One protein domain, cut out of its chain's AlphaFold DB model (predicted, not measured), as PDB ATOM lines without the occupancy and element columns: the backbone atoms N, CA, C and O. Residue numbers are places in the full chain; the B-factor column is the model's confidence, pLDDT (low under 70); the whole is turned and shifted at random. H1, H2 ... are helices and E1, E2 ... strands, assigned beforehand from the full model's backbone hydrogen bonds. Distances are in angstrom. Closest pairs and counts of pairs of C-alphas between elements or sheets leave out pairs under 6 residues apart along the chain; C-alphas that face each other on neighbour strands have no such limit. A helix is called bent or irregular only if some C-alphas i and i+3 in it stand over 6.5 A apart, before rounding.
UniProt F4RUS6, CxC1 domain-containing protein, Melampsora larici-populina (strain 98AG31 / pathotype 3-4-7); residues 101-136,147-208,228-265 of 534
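Overview. This is residues 101 to 136, 147 to 208 and 228 to 265 of the 534 residues of the protein "CxC1 domain-containing protein" of Melampsora larici-populina (strain 98AG31 / pathotype 3-4-7) (UniProt F4RUS6). One long helix, H5, runs through the middle, and H3 and the second arm of the bent helix H1 cross it. The small hairpin E1 and E2 sits between H5 and the short H2; H4 packs on the first part of H5, its residues 202 to 207 sticking out, and H6 lies past the other end. The printed part has 136 residues, mostly helix, in the order H1 H2 E1 E2 H3 H4 H5 H6, with an antiparallel sheet E1 - E2. It is compact, with a radius of gyration of the C-alphas of 16.2 A and spans of 51 by 41 by 39 A.

Along the chain. Find C-alpha 101 at (17.846, -40.428, -12.095), where H1, residues 101 to 126, begins. By its hydrogen bonds it was assigned as one helix, but it is bent: C-alphas 111 and 114 are 7.4 A apart, and its arms H1a, 101 to 111, and H1b, 114 to 126, 18.5 A long, stand at a steep tilt of 55 degrees. Next come H2, 153 to 159, E1, 162 to 164, E2, 173 to 175, H3, 176 to 188, 18.8 A, and H4, 193 to 207, 21.1 A. H5, 230 to 254, runs 35.9 A from (2.436, -34.168, -7.662); H6, 259 to 265, ends at (-10.079, -66.422, -8.520).

Arrangement. Look first at H5, the hub. With residues 116 to 121 alone H1b touches it, about perpendicular at 79 degrees, closest at C-alphas 117 and 243, 5.2 A. With 179 to 183 alone H3 touches it at 80 degrees, about perpendicular, closest at C-alphas 179 and 237, 6.3 A. With 193 to 198 alone H4 touches it, closest at C-alphas 194 and 230, 5.8 A. H1b touches H2 at a shallow tilt of 19 degrees, closest at C-alphas 116 and 155, 6.1 A. In the hairpin E1 and E2, N 163 and O 174 are within hydrogen-bond range at 2.8 A. In H1a, H1b, H2, H3, H4, H5 and H6 every O i to N i+4 pair is within hydrogen-bond range.

Size, cuts and confidence. C-alphas 208 and 260, the two farthest apart, are 52.4 A apart. Look for two cuts: 137 to 146, 20.2 A between C-alphas 136 and 147, and 209 to 227, 17.1 A between C-alphas 208 and 228. Of the links printed whole, none is long. The model's pLDDT is under 70 at residues 131 to 136, 207 to 208, 228 and 265.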
ATOM      1  N   ALA A 101      18.405 -40.871 -13.368       74.94
ATOM      2  CA  ALA A 101      17.846 -40.428 -12.095       74.94
ATOM      3  C   ALA A 101      16.662 -41.307 -11.649       74.94
ATOM      4  O   ALA A 101      16.577 -41.670 -10.477       74.94
ATOM      5  N   GLN A 102      15.780 -41.700 -12.576       75.94
ATOM      6  CA  GLN A 102      14.689 -42.645 -12.307       75.94
ATOM      7  C   GLN A 102      15.216 -44.027 -11.907       75.94
ATOM      8  O   GLN A 102      14.729 -44.593 -10.931       75.94
ATOM      9  N   ALA A 103      16.231 -44.553 -12.600       81.25
ATOM     10  CA  ALA A 103      16.837 -45.846 -12.278       81.25
ATOM     11  C   ALA A 103      17.510 -45.837 -10.896       81.25
ATOM     12  O   ALA A 103      17.299 -46.749 -10.094       81.25
ATOM     13  N   ARG A 104      18.256 -44.771 -10.572       86.69
ATOM     14  CA  ARG A 104      18.844 -44.567  -9.237       86.69
ATOM     15  C   ARG A 104      17.762 -44.504  -8.164       86.69
ATOM     16  O   ARG A 104      17.883 -45.154  -7.129       86.69
ATOM     17  N   LEU A 105      16.687 -43.755  -8.409       82.56
ATOM     18  CA  LEU A 105      15.565 -43.646  -7.479       82.56
ATOM     19  C   LEU A 105      14.866 -44.996  -7.265       82.56
ATOM     20  O   LEU A 105      14.568 -45.357  -6.131       82.56
ATOM     21  N   GLN A 106      14.649 -45.762  -8.335       83.88
ATOM     22  CA  GLN A 106      14.048 -47.091  -8.261       83.88
ATOM     23  C   GLN A 106      14.940 -48.076  -7.495       83.88
ATOM     24  O   GLN A 106      14.439 -48.842  -6.678       83.88
ATOM     25  N   SER A 107      16.261 -48.018  -7.694       87.25
ATOM     26  CA  SER A 107      17.230 -48.799  -6.916       87.25
ATOM     27  C   SER A 107      17.163 -48.458  -5.420       87.25
ATOM     28  O   SER A 107      17.087 -49.364  -4.588       87.25
ATOM     29  N   LYS A 108      17.080 -47.164  -5.075       88.75
ATOM     30  CA  LYS A 108      16.905 -46.705  -3.685       88.75
ATOM     31  C   LYS A 108      15.595 -47.209  -3.068       88.75
ATOM     32  O   LYS A 108      15.604 -47.651  -1.923       88.75
ATOM     33  N   TRP A 109      14.485 -47.183  -3.810       88.31
ATOM     34  CA  TRP A 109      13.211 -47.743  -3.343       88.31
ATOM     35  C   TRP A 109      13.291 -49.251  -3.126       88.31
ATOM     36  O   TRP A 109      12.898 -49.722  -2.062       88.31
ATOM     37  N   LYS A 110      13.878 -49.987  -4.075       88.50
ATOM     38  CA  LYS A 110      14.049 -51.444  -4.000       88.50
ATOM     39  C   LYS A 110      14.831 -51.889  -2.759       88.50
ATOM     40  O   LYS A 110      14.529 -52.928  -2.182       88.50
ATOM     41  N   ALA A 111      15.801 -51.090  -2.310       89.38
ATOM     42  CA  ALA A 111      16.574 -51.376  -1.099       89.38
ATOM     43  C   ALA A 111      15.738 -51.323   0.198       89.38
ATOM     44  O   ALA A 111      16.053 -52.017   1.164       89.38
ATOM     45  N   VAL A 112      14.680 -50.506   0.235       89.00
ATOM     46  CA  VAL A 112      13.818 -50.315   1.422       89.00
ATOM     47  C   VAL A 112      12.503 -51.095   1.308       89.00
ATOM     48  O   VAL A 112      11.876 -51.399   2.318       89.00
ATOM     49  N   GLU A 113      12.109 -51.461   0.090       89.81
ATOM     50  CA  GLU A 113      10.837 -52.081  -0.287       89.81
ATOM     51  C   GLU A 113      10.455 -53.293   0.569       89.81
ATOM     52  O   GLU A 113       9.374 -53.309   1.146       89.81
ATOM     53  N   THR A 114      11.343 -54.276   0.731       89.06
ATOM     54  CA  THR A 114      11.046 -55.504   1.496       89.06
ATOM     55  C   THR A 114      10.743 -55.215   2.965       89.06
ATOM     56  O   THR A 114       9.759 -55.712   3.516       89.06
ATOM     57  N   LYS A 115      11.551 -54.353   3.595       90.25
ATOM     58  CA  LYS A 115      11.341 -53.899   4.977       90.25
ATOM     59  C   LYS A 115      10.067 -53.063   5.092       90.25
ATOM     60  O   LYS A 115       9.335 -53.187   6.075       90.25
ATOM     61  N   LEU A 116       9.780 -52.232   4.094       90.12
ATOM     62  CA  LEU A 116       8.585 -51.397   4.049       90.12
ATOM     63  C   LEU A 116       7.312 -52.243   3.940       90.12
ATOM     64  O   LEU A 116       6.372 -52.021   4.692       90.12
ATOM     65  N   THR A 117       7.293 -53.250   3.066       91.50
ATOM     66  CA  THR A 117       6.176 -54.192   2.941       91.50
ATOM     67  C   THR A 117       5.964 -54.970   4.236       91.50
ATOM     68  O   THR A 117       4.840 -55.043   4.723       91.50
ATOM     69  N   ALA A 118       7.028 -55.506   4.843       90.81
ATOM     70  CA  ALA A 118       6.918 -56.250   6.098       90.81
ATOM     71  C   ALA A 118       6.355 -55.383   7.238       90.81
ATOM     72  O   ALA A 118       5.446 -55.798   7.958       90.81
ATOM     73  N   THR A 119       6.853 -54.150   7.370       89.50
ATOM     74  CA  THR A 119       6.366 -53.203   8.384       89.50
ATOM     75  C   THR A 119       4.943 -52.736   8.096       89.50
ATOM     76  O   THR A 119       4.146 -52.641   9.028       89.50
ATOM     77  N   TYR A 120       4.578 -52.530   6.827       91.00
ATOM     78  CA  TYR A 120       3.204 -52.232   6.427       91.00
ATOM     79  C   TYR A 120       2.243 -53.339   6.865       91.00
ATOM     80  O   TYR A 120       1.262 -53.043   7.536       91.00
ATOM     81  N   LEU A 121       2.536 -54.603   6.549       90.44
ATOM     82  CA  LEU A 121       1.672 -55.737   6.900       90.44
ATOM     83  C   LEU A 121       1.525 -55.904   8.418       90.44
ATOM     84  O   LEU A 121       0.416 -56.096   8.920       90.44
ATOM     85  N   HIS A 122       2.623 -55.757   9.163       89.56
ATOM     86  CA  HIS A 122       2.599 -55.793  10.624       89.56
ATOM     87  C   HIS A 122       1.696 -54.692  11.208       89.56
ATOM     88  O   HIS A 122       0.824 -54.953  12.044       89.56
ATOM     89  N   LEU A 123       1.856 -53.455  10.729       86.06
ATOM     90  CA  LEU A 123       1.057 -52.315  11.174       86.06
ATOM     91  C   LEU A 123      -0.401 -52.424  10.725       86.06
ATOM     92  O   LEU A 123      -1.291 -52.038  11.482       86.06
ATOM     93  N   GLN A 124      -0.663 -52.989   9.548       87.44
ATOM     94  CA  GLN A 124      -2.005 -53.245   9.032       87.44
ATOM     95  C   GLN A 124      -2.798 -54.140   9.992       87.44
ATOM     96  O   GLN A 124      -3.937 -53.815  10.341       87.44
ATOM     97  N   GLN A 125      -2.176 -55.220  10.473       85.62
ATOM     98  CA  GLN A 125      -2.766 -56.128  11.454       85.62
ATOM     99  C   GLN A 125      -2.944 -55.444  12.818       85.62
ATOM    100  O   GLN A 125      -4.033 -55.473  13.395       85.62
ATOM    101  N   HIS A 126      -1.905 -54.769  13.317       82.06
ATOM    102  CA  HIS A 126      -1.922 -54.142  14.640       82.06
ATOM    103  C   HIS A 126      -2.933 -52.984  14.750       82.06
ATOM    104  O   HIS A 126      -3.598 -52.806  15.776       82.06
ATOM    105  N   THR A 127      -3.085 -52.193  13.686       77.56
ATOM    106  CA  THR A 127      -3.946 -50.997  13.651       77.56
ATOM    107  C   THR A 127      -5.330 -51.244  13.045       77.56
ATOM    108  O   THR A 127      -6.116 -50.300  12.947       77.56
ATOM    109  N   ARG A 128      -5.647 -52.495  12.661       77.56
ATOM    110  CA  ARG A 128      -6.866 -52.870  11.920       77.56
ATOM    111  C   ARG A 128      -7.080 -51.959  10.702       77.56
ATOM    112  O   ARG A 128      -8.086 -51.265  10.618       77.56
ATOM    113  N   ASN A 129      -6.117 -51.920   9.780       78.69
ATOM    114  CA  ASN A 129      -6.110 -51.012   8.620       78.69
ATOM    115  C   ASN A 129      -6.114 -49.513   8.993       78.69
ATOM    116  O   ASN A 129      -6.818 -48.724   8.369       78.69
ATOM    117  N   TRP A 130      -5.333 -49.098   9.998       75.81
ATOM    118  CA  TRP A 130      -5.240 -47.692  10.429       75.81
ATOM    119  C   TRP A 130      -6.599 -47.056  10.797       75.81
ATOM    120  O   TRP A 130      -6.797 -45.849  10.628       75.81
ATOM    121  N   THR A 131      -7.535 -47.862  11.317       68.00
ATOM    122  CA  THR A 131      -8.883 -47.428  11.739       68.00
ATOM    123  C   THR A 131      -8.971 -47.054  13.224       68.00
ATOM    124  O   THR A 131      -9.938 -46.422  13.637       68.00
ATOM    125  N   LYS A 132      -7.963 -47.393  14.044       65.56
ATOM    126  CA  LYS A 132      -7.919 -47.031  15.477       65.56
ATOM    127  C   LYS A 132      -7.753 -45.520  15.683       65.56
ATOM    128  O   LYS A 132      -6.974 -44.905  14.958       65.56
ATOM    129  N   ALA A 133      -8.406 -44.958  16.708       56.41
ATOM    130  CA  ALA A 133      -8.390 -43.529  17.068       56.41
ATOM    131  C   ALA A 133      -6.972 -42.940  17.267       56.41
ATOM    132  O   ALA A 133      -6.720 -41.796  16.898       56.41
ATOM    133  N   ASP A 134      -6.011 -43.751  17.714       53.12
ATOM    134  CA  ASP A 134      -4.602 -43.348  17.873       53.12
ATOM    135  C   ASP A 134      -3.839 -43.229  16.539       53.12
ATOM    136  O   ASP A 134      -2.741 -42.681  16.476       53.12
ATOM    137  N   SER A 135      -4.426 -43.721  15.441       51.19
ATOM    138  CA  SER A 135      -3.902 -43.568  14.070       51.19
ATOM    139  C   SER A 135      -4.240 -42.196  13.474       51.19
ATOM    140  O   SER A 135      -3.915 -41.907  12.318       51.19
ATOM    141  N   TYR A 136      -4.987 -41.373  14.211       52.50
ATOM    142  CA  TYR A 136      -5.342 -40.014  13.851       52.50
ATOM    143  C   TYR A 136      -4.365 -39.102  14.593       52.50
ATOM    144  O   TYR A 136      -4.348 -39.081  15.821       52.50
ATOM    145  N   PHE A 147      14.291 -37.951  13.785       80.69
ATOM    146  CA  PHE A 147      14.783 -39.095  13.009       80.69
ATOM    147  C   PHE A 147      16.012 -39.686  13.726       80.69
ATOM    148  O   PHE A 147      16.749 -38.932  14.358       80.69
ATOM    149  N   CYS A 148      16.191 -41.015  13.704       77.94
ATOM    150  CA  CYS A 148      17.402 -41.683  14.218       77.94
ATOM    151  C   CYS A 148      18.099 -42.396  13.060       77.94
ATOM    152  O   CYS A 148      17.421 -42.994  12.233       77.94
ATOM    153  N   GLU A 149      19.427 -42.458  13.085       75.88
ATOM    154  CA  GLU A 149      20.236 -43.310  12.198       75.88
ATOM    155  C   GLU A 149      19.922 -44.815  12.348       75.88
ATOM    156  O   GLU A 149      20.162 -45.607  11.443       75.88
ATOM    157  N   CYS A 150      19.314 -45.203  13.472       79.81
ATOM    158  CA  CYS A 150      18.918 -46.561  13.825       79.81
ATOM    159  C   CYS A 150      17.921 -47.212  12.839       79.81
ATOM    160  O   CYS A 150      17.911 -48.429  12.665       79.81
ATOM    161  N   VAL A 151      16.998 -46.421  12.275       82.06
ATOM    162  CA  VAL A 151      15.865 -46.904  11.468       82.06
ATOM    163  C   VAL A 151      15.659 -45.949  10.296       82.06
ATOM    164  O   VAL A 151      15.518 -44.753  10.542       82.06
ATOM    165  N   PRO A 152      15.550 -46.444   9.047       85.31
ATOM    166  CA  PRO A 152      15.281 -45.594   7.893       85.31
ATOM    167  C   PRO A 152      14.062 -44.687   8.094       85.31
ATOM    168  O   PRO A 152      12.994 -45.151   8.507       85.31
ATOM    169  N   ASP A 153      14.199 -43.412   7.723       86.81
ATOM    170  CA  ASP A 153      13.175 -42.374   7.904       86.81
ATOM    171  C   ASP A 153      11.802 -42.786   7.358       86.81
ATOM    172  O   ASP A 153      10.768 -42.549   7.986       86.81
ATOM    173  N   VAL A 154      11.789 -43.474   6.214       87.69
ATOM    174  CA  VAL A 154      10.578 -43.990   5.559       87.69
ATOM    175  C   VAL A 154       9.827 -44.980   6.449       87.69
ATOM    176  O   VAL A 154       8.605 -44.911   6.569       87.69
ATOM    177  N   ILE A 155      10.553 -45.891   7.101       87.38
ATOM    178  CA  ILE A 155       9.967 -46.906   7.978       87.38
ATOM    179  C   ILE A 155       9.426 -46.238   9.240       87.38
ATOM    180  O   ILE A 155       8.330 -46.561   9.695       87.38
ATOM    181  N   ARG A 156      10.159 -45.269   9.793       86.19
ATOM    182  CA  ARG A 156       9.713 -44.513  10.967       86.19
ATOM    183  C   ARG A 156       8.434 -43.724  10.686       86.19
ATOM    184  O   ARG A 156       7.521 -43.743  11.506       86.19
ATOM    185  N   LEU A 157       8.335 -43.087   9.518       87.75
ATOM    186  CA  LEU A 157       7.107 -42.420   9.075       87.75
ATOM    187  C   LEU A 157       5.935 -43.400   8.957       87.75
ATOM    188  O   LEU A 157       4.821 -43.060   9.356       87.75
ATOM    189  N   LEU A 158       6.189 -44.629   8.502       88.25
ATOM    190  CA  LEU A 158       5.144 -45.639   8.372       88.25
ATOM    191  C   LEU A 158       4.570 -46.078   9.723       88.25
ATOM    192  O   LEU A 158       3.351 -46.197   9.850       88.25
ATOM    193  N   HIS A 159       5.411 -46.215  10.754       83.75
ATOM    194  CA  HIS A 159       4.959 -46.475  12.129       83.75
ATOM    195  C   HIS A 159       4.060 -45.359  12.674       83.75
ATOM    196  O   HIS A 159       3.188 -45.615  13.500       83.75
ATOM    197  N   LEU A 160       4.230 -44.132  12.178       81.56
ATOM    198  CA  LEU A 160       3.385 -42.984  12.511       81.56
ATOM    199  C   LEU A 160       2.115 -42.896  11.643       81.56
ATOM    200  O   LEU A 160       1.322 -41.977  11.830       81.56
ATOM    201  N   GLY A 161       1.912 -43.816  10.694       84.56
ATOM    202  CA  GLY A 161       0.761 -43.828   9.786       84.56
ATOM    203  C   GLY A 161       0.935 -42.991   8.514       84.56
ATOM    204  O   GLY A 161      -0.062 -42.653   7.865       84.56
ATOM    205  N   TYR A 162       2.176 -42.667   8.138       87.75
ATOM    206  CA  TYR A 162       2.507 -41.892   6.941       87.75
ATOM    207  C   TYR A 162       3.373 -42.685   5.960       87.75
ATOM    208  O   TYR A 162       4.331 -43.340   6.348       87.75
ATOM    209  N   ILE A 163       3.090 -42.571   4.666       90.25
ATOM    210  CA  ILE A 163       3.950 -43.088   3.600       90.25
ATOM    211  C   ILE A 163       4.784 -41.931   3.057       90.25
ATOM    212  O   ILE A 163       4.269 -40.853   2.747       90.25
ATOM    213  N   ALA A 164       6.090 -42.149   2.984       89.56
ATOM    214  CA  ALA A 164       7.048 -41.137   2.580       89.56
ATOM    215  C   ALA A 164       7.066 -40.946   1.054       89.56
ATOM    216  O   ALA A 164       7.021 -41.917   0.304       89.56
ATOM    217  N   GLY A 165       7.214 -39.701   0.597       86.62
ATOM    218  CA  GLY A 165       7.309 -39.374  -0.828       86.62
ATOM    219  C   GLY A 165       8.723 -39.441  -1.417       86.62
ATOM    220  O   GLY A 165       8.912 -38.977  -2.532       86.62
ATOM    221  N   SER A 166       9.724 -39.926  -0.668       85.88
ATOM    222  CA  SER A 166      11.127 -40.099  -1.098       85.88
ATOM    223  C   SER A 166      11.828 -41.154  -0.215       85.88
ATOM    224  O   SER A 166      11.473 -41.250   0.962       85.88
ATOM    225  N   PRO A 167      12.806 -41.933  -0.731       84.00
ATOM    226  CA  PRO A 167      13.331 -43.113  -0.032       84.00
ATOM    227  C   PRO A 167      14.437 -42.854   1.007       84.00
ATOM    228  O   PRO A 167      14.631 -43.692   1.881       84.00
ATOM    229  N   GLN A 168      15.193 -41.753   0.910       77.44
ATOM    230  CA  GLN A 168      16.339 -41.478   1.804       77.44
ATOM    231  C   GLN A 168      16.056 -40.328   2.772       77.44
ATOM    232  O   GLN A 168      16.169 -40.515   3.974       77.44
ATOM    233  N   HIS A 169      15.628 -39.171   2.255       79.06
ATOM    234  CA  HIS A 169      15.309 -37.990   3.065       79.06
ATOM    235  C   HIS A 169      13.938 -37.429   2.672       79.06
ATOM    236  O   HIS A 169      13.828 -36.559   1.797       79.06
ATOM    237  N   PRO A 170      12.852 -37.970   3.244       81.12
ATOM    238  CA  PRO A 170      11.506 -37.567   2.879       81.12
ATOM    239  C   PRO A 170      11.161 -36.178   3.408       81.12
ATOM    240  O   PRO A 170      10.819 -35.988   4.569       81.12
ATOM    241  N   ARG A 171      11.169 -35.195   2.503       79.44
ATOM    242  CA  ARG A 171      10.666 -33.838   2.781       79.44
ATOM    243  C   ARG A 171       9.140 -33.782   2.905       79.44
ATOM    244  O   ARG A 171       8.601 -32.859   3.504       79.44
ATOM    245  N   THR A 172       8.447 -34.738   2.291       82.00
ATOM    246  CA  THR A 172       6.981 -34.819   2.260       82.00
ATOM    247  C   THR A 172       6.542 -36.255   2.515       82.00
ATOM    248  O   THR A 172       7.228 -37.203   2.121       82.00
ATOM    249  N   ALA A 173       5.408 -36.405   3.190       86.38
ATOM    250  CA  ALA A 173       4.789 -37.686   3.486       86.38
ATOM    251  C   ALA A 173       3.267 -37.515   3.506       86.38
ATOM    252  O   ALA A 173       2.765 -36.437   3.831       86.38
ATOM    253  N   PHE A 174       2.543 -38.574   3.166       88.12
ATOM    254  CA  PHE A 174       1.085 -38.577   3.083       88.12
ATOM    255  C   PHE A 174       0.515 -39.623   4.028       88.12
ATOM    256  O   PHE A 174       1.144 -40.646   4.277       88.12
ATOM    257  N   THR A 175      -0.674 -39.383   4.574       88.38
ATOM    258  CA  THR A 175      -1.324 -40.369   5.444       88.38
ATOM    259  C   THR A 175      -1.639 -41.637   4.652       88.38
ATOM    260  O   THR A 175      -2.126 -41.563   3.523       88.38
ATOM    261  N   VAL A 176      -1.419 -42.810   5.255       88.75
ATOM    262  CA  VAL A 176      -1.723 -44.112   4.625       88.75
ATOM    263  C   VAL A 176      -3.172 -44.152   4.122       88.75
ATOM    264  O   VAL A 176      -3.436 -44.625   3.023       88.75
ATOM    265  N   ARG A 177      -4.100 -43.562   4.881       85.94
ATOM    266  CA  ARG A 177      -5.527 -43.508   4.538       85.94
ATOM    267  C   ARG A 177      -5.839 -42.666   3.307       85.94
ATOM    268  O   ARG A 177      -6.680 -43.065   2.512       85.94
ATOM    269  N   LEU A 178      -5.156 -41.536   3.115       88.88
ATOM    270  CA  LEU A 178      -5.319 -40.731   1.902       88.88
ATOM    271  C   LEU A 178      -4.874 -41.521   0.665       88.88
ATOM    272  O   LEU A 178      -5.533 -41.492  -0.372       88.88
ATOM    273  N   VAL A 179      -3.770 -42.257   0.796       90.88
ATOM    274  CA  VAL A 179      -3.216 -43.098  -0.270       90.88
ATOM    275  C   VAL A 179      -4.144 -44.284  -0.568       90.88
ATOM    276  O   VAL A 179      -4.433 -44.554  -1.732       90.88
ATOM    277  N   GLN A 180      -4.674 -44.942   0.469       90.25
ATOM    278  CA  GLN A 180      -5.683 -46.003   0.352       90.25
ATOM    279  C   GLN A 180      -6.955 -45.504  -0.335       90.25
ATOM    280  O   GLN A 180      -7.419 -46.129  -1.286       90.25
ATOM    281  N   PHE A 181      -7.490 -44.364   0.111       89.56
ATOM    282  CA  PHE A 181      -8.676 -43.753  -0.478       89.56
ATOM    283  C   PHE A 181      -8.468 -43.484  -1.965       89.56
ATOM    284  O   PHE A 181      -9.289 -43.900  -2.777       89.56
ATOM    285  N   GLN A 182      -7.335 -42.883  -2.339       90.06
ATOM    286  CA  GLN A 182      -7.056 -42.621  -3.744       90.06
ATOM    287  C   GLN A 182      -6.860 -43.903  -4.565       90.06
ATOM    288  O   GLN A 182      -7.245 -43.949  -5.732       90.06
ATOM    289  N   HIS A 183      -6.280 -44.957  -3.988       90.25
ATOM    290  CA  HIS A 183      -6.169 -46.243  -4.673       90.25
ATOM    291  C   HIS A 183      -7.544 -46.866  -4.949       90.25
ATOM    292  O   HIS A 183      -7.797 -47.284  -6.076       90.25
ATOM    293  N   HIS A 184      -8.443 -46.876  -3.960       88.44
ATOM    294  CA  HIS A 184      -9.817 -47.337  -4.159       88.44
ATOM    295  C   HIS A 184     -10.559 -46.466  -5.170       88.44
ATOM    296  O   HIS A 184     -11.197 -47.000  -6.072       88.44
ATOM    297  N   LEU A 185     -10.425 -45.142  -5.071       88.12
ATOM    298  CA  LEU A 185     -11.044 -44.215  -6.009       88.12
ATOM    299  C   LEU A 185     -10.583 -44.501  -7.443       88.12
ATOM    300  O   LEU A 185     -11.417 -44.600  -8.334       88.12
ATOM    301  N   TRP A 186      -9.285 -44.727  -7.660       88.62
ATOM    302  CA  TRP A 186      -8.739 -45.106  -8.966       88.62
ATOM    303  C   TRP A 186      -9.202 -46.490  -9.457       88.62
ATOM    304  O   TRP A 186      -9.324 -46.694 -10.658       88.62
ATOM    305  N   ASN A 187      -9.488 -47.445  -8.566       85.00
ATOM    306  CA  ASN A 187      -9.996 -48.762  -8.979       85.00
ATOM    307  C   ASN A 187     -11.430 -48.689  -9.537       85.00
ATOM    308  O   ASN A 187     -11.789 -49.498 -10.388       85.00
ATOM    309  N   TYR A 188     -12.242 -47.734  -9.070       83.69
ATOM    310  CA  TYR A 188     -13.640 -47.565  -9.495       83.69
ATOM    311  C   TYR A 188     -13.862 -46.387 -10.458       83.69
ATOM    312  O   TYR A 188     -14.946 -46.254 -11.021       83.69
ATOM    313  N   THR A 189     -12.864 -45.519 -10.659       84.12
ATOM    314  CA  THR A 189     -12.973 -44.302 -11.483       84.12
ATOM    315  C   THR A 189     -11.718 -44.078 -12.329       84.12
ATOM    316  O   THR A 189     -10.631 -44.526 -11.987       84.12
ATOM    317  N   VAL A 190     -11.826 -43.302 -13.412       81.19
ATOM    318  CA  VAL A 190     -10.699 -42.990 -14.321       81.19
ATOM    319  C   VAL A 190      -9.891 -41.761 -13.848       81.19
ATOM    320  O   VAL A 190      -9.319 -41.016 -14.643       81.19
ATOM    321  N   ILE A 191      -9.852 -41.484 -12.541       82.50
ATOM    322  CA  ILE A 191      -9.227 -40.260 -12.017       82.50
ATOM    323  C   ILE A 191      -7.698 -40.348 -12.096       82.50
ATOM    324  O   ILE A 191      -7.070 -41.252 -11.547       82.50
ATOM    325  N   SER A 192      -7.074 -39.353 -12.731       85.00
ATOM    326  CA  SER A 192      -5.614 -39.236 -12.755       85.00
ATOM    327  C   SER A 192      -5.054 -38.876 -11.373       85.00
ATOM    328  O   SER A 192      -5.608 -38.054 -10.643       85.00
ATOM    329  N   THR A 193      -3.902 -39.449 -11.019       83.88
ATOM    330  CA  THR A 193      -3.199 -39.153  -9.759       83.88
ATOM    331  C   THR A 193      -2.835 -37.669  -9.633       83.88
ATOM    332  O   THR A 193      -2.871 -37.115  -8.537       83.88
ATOM    333  N   SER A 194      -2.520 -37.013 -10.756       82.94
ATOM    334  CA  SER A 194      -2.270 -35.570 -10.817       82.94
ATOM    335  C   SER A 194      -3.536 -34.757 -10.568       82.94
ATOM    336  O   SER A 194      -3.506 -33.870  -9.725       82.94
ATOM    337  N   GLY A 195      -4.647 -35.097 -11.233       84.12
ATOM    338  CA  GLY A 195      -5.916 -34.388 -11.071       84.12
ATOM    339  C   GLY A 195      -6.460 -34.491  -9.648       84.12
ATOM    340  O   GLY A 195      -6.922 -33.498  -9.098       84.12
ATOM    341  N   PHE A 196      -6.315 -35.658  -9.011       88.06
ATOM    342  CA  PHE A 196      -6.662 -35.831  -7.601       88.06
ATOM    343  C   PHE A 196      -5.853 -34.906  -6.683       88.06
ATOM    344  O   PHE A 196      -6.422 -34.263  -5.807       88.06
ATOM    345  N   ILE A 197      -4.534 -34.813  -6.884       86.31
ATOM    346  CA  ILE A 197      -3.685 -33.947  -6.057       86.31
ATOM    347  C   ILE A 197      -3.935 -32.474  -6.318       86.31
ATOM    348  O   ILE A 197      -3.922 -31.698  -5.371       86.31
ATOM    349  N   ASP A 198      -4.181 -32.082  -7.563       83.38
ATOM    350  CA  ASP A 198      -4.516 -30.698  -7.886       83.38
ATOM    351  C   ASP A 198      -5.841 -30.291  -7.238       83.38
ATOM    352  O   ASP A 198      -5.920 -29.231  -6.621       83.38
ATOM    353  N   ALA A 199      -6.850 -31.166  -7.292       84.69
ATOM    354  CA  ALA A 199      -8.119 -30.963  -6.604       84.69
ATOM    355  C   ALA A 199      -7.942 -30.920  -5.078       84.69
ATOM    356  O   ALA A 199      -8.501 -30.044  -4.420       84.69
ATOM    357  N   LEU A 200      -7.126 -31.817  -4.511       84.62
ATOM    358  CA  LEU A 200      -6.815 -31.828  -3.081       84.62
ATOM    359  C   LEU A 200      -6.086 -30.551  -2.654       84.62
ATOM    360  O   LEU A 200      -6.412 -29.983  -1.617       84.62
ATOM    361  N   MET A 201      -5.120 -30.081  -3.441       80.25
ATOM    362  CA  MET A 201      -4.396 -28.840  -3.174       80.25
ATOM    363  C   MET A 201      -5.322 -27.632  -3.259       80.25
ATOM    364  O   MET A 201      -5.337 -26.840  -2.325       80.25
ATOM    365  N   ALA A 202      -6.159 -27.535  -4.297       81.19
ATOM    366  CA  ALA A 202      -7.157 -26.472  -4.416       81.19
ATOM    367  C   ALA A 202      -8.148 -26.482  -3.238       81.19
ATOM    368  O   ALA A 202      -8.487 -25.435  -2.689       81.19
ATOM    369  N   PHE A 203      -8.573 -27.669  -2.798       82.31
ATOM    370  CA  PHE A 203      -9.426 -27.831  -1.624       82.31
ATOM    371  C   PHE A 203      -8.730 -27.379  -0.332       82.31
ATOM    372  O   PHE A 203      -9.316 -26.643   0.460       82.31
ATOM    373  N   LEU A 204      -7.473 -27.780  -0.119       77.19
ATOM    374  CA  LEU A 204      -6.691 -27.392   1.057       77.19
ATOM    375  C   LEU A 204      -6.360 -25.895   1.068       77.19
ATOM    376  O   LEU A 204      -6.422 -25.280   2.134       77.19
ATOM    377  N   ASP A 205      -6.064 -25.311  -0.094       74.06
ATOM    378  CA  ASP A 205      -5.802 -23.879  -0.261       74.06
ATOM    379  C   ASP A 205      -7.039 -23.039   0.090       74.06
ATOM    380  O   ASP A 205      -6.908 -21.994   0.726       74.06
ATOM    381  N   ASN A 206      -8.246 -23.526  -0.223       72.88
ATOM    382  CA  ASN A 206      -9.502 -22.868   0.155       72.88
ATOM    383  C   ASN A 206      -9.814 -22.969   1.661       72.88
ATOM    384  O   ASN A 206     -10.512 -22.115   2.202       72.88
ATOM    385  N   GLN A 207      -9.315 -24.002   2.353       66.69
ATOM    386  CA  GLN A 207      -9.608 -24.255   3.773       66.69
ATOM    387  C   GLN A 207      -8.526 -23.780   4.756       66.69
ATOM    388  O   GLN A 207      -8.731 -23.847   5.975       66.69
ATOM    389  N   CYS A 208      -7.368 -23.332   4.265       61.06
ATOM    390  CA  CYS A 208      -6.232 -22.931   5.093       61.06
ATOM    391  C   CYS A 208      -5.790 -21.492   4.786       61.06
ATOM    392  O   CYS A 208      -5.175 -21.229   3.759       61.06
ATOM    393  N   SER A 228       4.947 -28.418  -5.635       65.25
ATOM    394  CA  SER A 228       4.494 -29.478  -6.534       65.25
ATOM    395  C   SER A 228       4.485 -30.823  -5.804       65.25
ATOM    396  O   SER A 228       5.365 -31.666  -5.967       65.25
ATOM    397  N   LEU A 229       3.438 -31.055  -5.005       77.00
ATOM    398  CA  LEU A 229       3.198 -32.341  -4.336       77.00
ATOM    399  C   LEU A 229       2.872 -33.482  -5.311       77.00
ATOM    400  O   LEU A 229       2.862 -34.640  -4.903       77.00
ATOM    401  N   ARG A 230       2.683 -33.179  -6.604       80.44
ATOM    402  CA  ARG A 230       2.436 -34.168  -7.662       80.44
ATOM    403  C   ARG A 230       3.486 -35.277  -7.664       80.44
ATOM    404  O   ARG A 230       3.131 -36.442  -7.552       80.44
ATOM    405  N   ARG A 231       4.779 -34.931  -7.747       80.19
ATOM    406  CA  ARG A 231       5.854 -35.937  -7.838       80.19
ATOM    407  C   ARG A 231       5.972 -36.784  -6.563       80.19
ATOM    408  O   ARG A 231       5.964 -38.006  -6.700       80.19
ATOM    409  N   PRO A 232       6.041 -36.197  -5.351       85.81
ATOM    410  CA  PRO A 232       6.079 -36.995  -4.128       85.81
ATOM    411  C   PRO A 232       4.847 -37.882  -3.939       85.81
ATOM    412  O   PRO A 232       4.972 -39.012  -3.470       85.81
ATOM    413  N   PHE A 233       3.660 -37.405  -4.320       88.44
ATOM    414  CA  PHE A 233       2.440 -38.197  -4.197       88.44
ATOM    415  C   PHE A 233       2.392 -39.351  -5.200       88.44
ATOM    416  O   PHE A 233       2.044 -40.464  -4.818       88.44
ATOM    417  N   THR A 234       2.804 -39.129  -6.453       88.56
ATOM    418  CA  THR A 234       2.941 -40.215  -7.434       88.56
ATOM    419  C   THR A 234       3.890 -41.292  -6.919       88.56
ATOM    420  O   THR A 234       3.506 -42.454  -6.888       88.56
ATOM    421  N   GLN A 235       5.064 -40.906  -6.404       88.06
ATOM    422  CA  GLN A 235       6.005 -41.863  -5.808       88.06
ATOM    423  C   GLN A 235       5.355 -42.649  -4.663       88.06
ATOM    424  O   GLN A 235       5.447 -43.870  -4.627       88.06
ATOM    425  N   THR A 236       4.636 -41.956  -3.777       90.81
ATOM    426  CA  THR A 236       3.914 -42.564  -2.651       90.81
ATOM    427  C   THR A 236       2.893 -43.615  -3.108       90.81
ATOM    428  O   THR A 236       2.832 -44.708  -2.547       90.81
ATOM    429  N   ILE A 237       2.102 -43.301  -4.140       90.75
ATOM    430  CA  ILE A 237       1.100 -44.209  -4.718       90.75
ATOM    431  C   ILE A 237       1.765 -45.410  -5.394       90.75
ATOM    432  O   ILE A 237       1.284 -46.532  -5.237       90.75
ATOM    433  N   ASP A 238       2.866 -45.195  -6.114       90.25
ATOM    434  CA  ASP A 238       3.597 -46.265  -6.793       90.25
ATOM    435  C   ASP A 238       4.137 -47.287  -5.787       90.25
ATOM    436  O   ASP A 238       3.936 -48.488  -5.954       90.25
ATOM    437  N   ILE A 239       4.734 -46.822  -4.686       91.31
ATOM    438  CA  ILE A 239       5.218 -47.697  -3.606       91.31
ATOM    439  C   ILE A 239       4.063 -48.413  -2.922       91.31
ATOM    440  O   ILE A 239       4.175 -49.592  -2.605       91.31
ATOM    441  N   TYR A 240       2.944 -47.730  -2.690       92.31
ATOM    442  CA  TYR A 240       1.778 -48.359  -2.080       92.31
ATOM    443  C   TYR A 240       1.225 -49.496  -2.950       92.31
ATOM    444  O   TYR A 240       0.992 -50.597  -2.456       92.31
ATOM    445  N   ARG A 241       1.096 -49.277  -4.263       91.94
ATOM    446  CA  ARG A 241       0.718 -50.328  -5.223       91.94
ATOM    447  C   ARG A 241       1.719 -51.479  -5.228       91.94
ATOM    448  O   ARG A 241       1.326 -52.637  -5.319       91.94
ATOM    449  N   GLN A 242       2.997 -51.163  -5.080       92.12
ATOM    450  CA  GLN A 242       4.054 -52.155  -4.993       92.12
ATOM    451  C   GLN A 242       3.971 -52.987  -3.700       92.12
ATOM    452  O   GLN A 242       4.138 -54.204  -3.742       92.12
ATOM    453  N   ILE A 243       3.628 -52.374  -2.563       92.50
ATOM    454  CA  ILE A 243       3.341 -53.085  -1.307       92.50
ATOM    455  C   ILE A 243       2.166 -54.052  -1.495       92.50
ATOM    456  O   ILE A 243       2.279 -55.206  -1.088       92.50
ATOM    457  N   LEU A 244       1.078 -53.617  -2.143       91.75
ATOM    458  CA  LEU A 244      -0.074 -54.479  -2.437       91.75
ATOM    459  C   LEU A 244       0.302 -55.652  -3.350       91.75
ATOM    460  O   LEU A 244      -0.109 -56.784  -3.104       91.75
ATOM    461  N   TYR A 245       1.125 -55.400  -4.370       92.00
ATOM    462  CA  TYR A 245       1.643 -56.450  -5.243       92.00
ATOM    463  C   TYR A 245       2.458 -57.488  -4.461       92.00
ATOM    464  O   TYR A 245       2.236 -58.688  -4.615       92.00
ATOM    465  N   HIS A 246       3.365 -57.051  -3.582       90.31
ATOM    466  CA  HIS A 246       4.140 -57.971  -2.744       90.31
ATOM    467  C   HIS A 246       3.276 -58.724  -1.745       90.31
ATOM    468  O   HIS A 246       3.507 -59.906  -1.529       90.31
ATOM    469  N   GLN A 247       2.269 -58.073  -1.165       89.88
ATOM    470  CA  GLN A 247       1.299 -58.733  -0.302       89.88
ATOM    471  C   GLN A 247       0.580 -59.864  -1.046       89.88
ATOM    472  O   GLN A 247       0.524 -60.985  -0.547       89.88
ATOM    473  N   GLN A 248       0.078 -59.594  -2.253       88.00
ATOM    474  CA  GLN A 248      -0.571 -60.608  -3.080       88.00
ATOM    475  C   GLN A 248       0.391 -61.748  -3.422       88.00
ATOM    476  O   GLN A 248       0.051 -62.914  -3.246       88.00
ATOM    477  N   LYS A 249       1.612 -61.415  -3.844       88.44
ATOM    478  CA  LYS A 249       2.643 -62.401  -4.170       88.44
ATOM    479  C   LYS A 249       3.001 -63.284  -2.969       88.44
ATOM    480  O   LYS A 249       3.125 -64.492  -3.126       88.44
ATOM    481  N   LEU A 250       3.122 -62.704  -1.773       87.62
ATOM    482  CA  LEU A 250       3.360 -63.451  -0.534       87.62
ATOM    483  C   LEU A 250       2.215 -64.420  -0.224       87.62
ATOM    484  O   LEU A 250       2.476 -65.536   0.217       87.62
ATOM    485  N   TYR A 251       0.961 -64.031  -0.471       82.75
ATOM    486  CA  TYR A 251      -0.176 -64.940  -0.315       82.75
ATOM    487  C   TYR A 251      -0.178 -66.052  -1.365       82.75
ATOM    488  O   TYR A 251      -0.414 -67.203  -1.016       82.75
ATOM    489  N   GLU A 252       0.113 -65.731  -2.626       84.31
ATOM    490  CA  GLU A 252       0.213 -66.716  -3.707       84.31
ATOM    491  C   GLU A 252       1.309 -67.756  -3.424       84.31
ATOM    492  O   GLU A 252       1.066 -68.957  -3.553       84.31
ATOM    493  N   GLU A 253       2.485 -67.304  -2.980       83.69
ATOM    494  CA  GLU A 253       3.614 -68.165  -2.613       83.69
ATOM    495  C   GLU A 253       3.334 -68.965  -1.333       83.69
ATOM    496  O   GLU A 253       3.553 -70.176  -1.306       83.69
ATOM    497  N   GLY A 254       2.808 -68.321  -0.287       77.81
ATOM    498  CA  GLY A 254       2.514 -68.969   0.994       77.81
ATOM    499  C   GLY A 254       1.402 -70.017   0.911       77.81
ATOM    500  O   GLY A 254       1.458 -71.026   1.608       77.81
ATOM    501  N   LEU A 255       0.412 -69.810   0.037       75.88
ATOM    502  CA  LEU A 255      -0.689 -70.749  -0.199       75.88
ATOM    503  C   LEU A 255      -0.398 -71.761  -1.319       75.88
ATOM    504  O   LEU A 255      -1.266 -72.588  -1.601       75.88
ATOM    505  N   GLN A 256       0.778 -71.686  -1.957       77.00
ATOM    506  CA  GLN A 256       1.181 -72.517  -3.098       77.00
ATOM    507  C   GLN A 256       0.111 -72.568  -4.205       77.00
ATOM    508  O   GLN A 256      -0.188 -73.632  -4.748       77.00
ATOM    509  N   LEU A 257      -0.502 -71.420  -4.521       73.38
ATOM    510  CA  LEU A 257      -1.584 -71.365  -5.508       73.38
ATOM    511  C   LEU A 257      -1.057 -71.732  -6.896       73.38
ATOM    512  O   LEU A 257      -0.063 -71.175  -7.372       73.38
ATOM    513  N   SER A 258      -1.749 -72.648  -7.570       75.88
ATOM    514  CA  SER A 258      -1.452 -72.945  -8.964       75.88
ATOM    515  C   SER A 258      -1.882 -71.776  -9.856       75.88
ATOM    516  O   SER A 258      -2.732 -70.955  -9.502       75.88
ATOM    517  N   ALA A 259      -1.325 -71.699 -11.066       76.06
ATOM    518  CA  ALA A 259      -1.758 -70.696 -12.039       76.06
ATOM    519  C   ALA A 259      -3.254 -70.823 -12.392       76.06
ATOM    520  O   ALA A 259      -3.894 -69.819 -12.715       76.06
ATOM    521  N   LEU A 260      -3.811 -72.039 -12.311       74.06
ATOM    522  CA  LEU A 260      -5.243 -72.284 -12.469       74.06
ATOM    523  C   LEU A 260      -6.037 -71.683 -11.309       74.06
ATOM    524  O   LEU A 260      -7.008 -70.990 -11.572       74.06
ATOM    525  N   ASP A 261      -5.578 -71.823 -10.064       71.62
ATOM    526  CA  ASP A 261      -6.249 -71.240  -8.892       71.62
ATOM    527  C   ASP A 261      -6.281 -69.705  -8.948       71.62
ATOM    528  O   ASP A 261      -7.307 -69.082  -8.672       71.62
ATOM    529  N   ILE A 262      -5.177 -69.077  -9.373       75.25
ATOM    530  CA  ILE A 262      -5.104 -67.619  -9.580       75.25
ATOM    531  C   ILE A 262      -6.088 -67.174 -10.677       75.25
ATOM    532  O   ILE A 262      -6.683 -66.096 -10.596       75.25
ATOM    533  N   SER A 263      -6.269 -68.000 -11.709       77.94
ATOM    534  CA  SER A 263      -7.172 -67.712 -12.830       77.94
ATOM    535  C   SER A 263      -8.636 -67.959 -12.452       77.94
ATOM    536  O   SER A 263      -9.500 -67.152 -12.797       77.94
ATOM    537  N   ALA A 264      -8.905 -68.996 -11.659       73.00
ATOM    538  CA  ALA A 264     -10.207 -69.303 -11.077       73.00
ATOM    539  C   ALA A 264     -10.666 -68.213 -10.096       73.00
ATOM    540  O   ALA A 264     -11.843 -67.874 -10.072       73.00
ATOM    541  N   ALA A 265      -9.748 -67.576  -9.360       69.25
ATOM    542  CA  ALA A 265     -10.079 -66.422  -8.520       69.25
ATOM    543  C   ALA A 265     -10.554 -65.196  -9.326       69.25
ATOM    544  O   ALA A 265     -11.320 -64.383  -8.814       69.25
TER     545      ALA A 265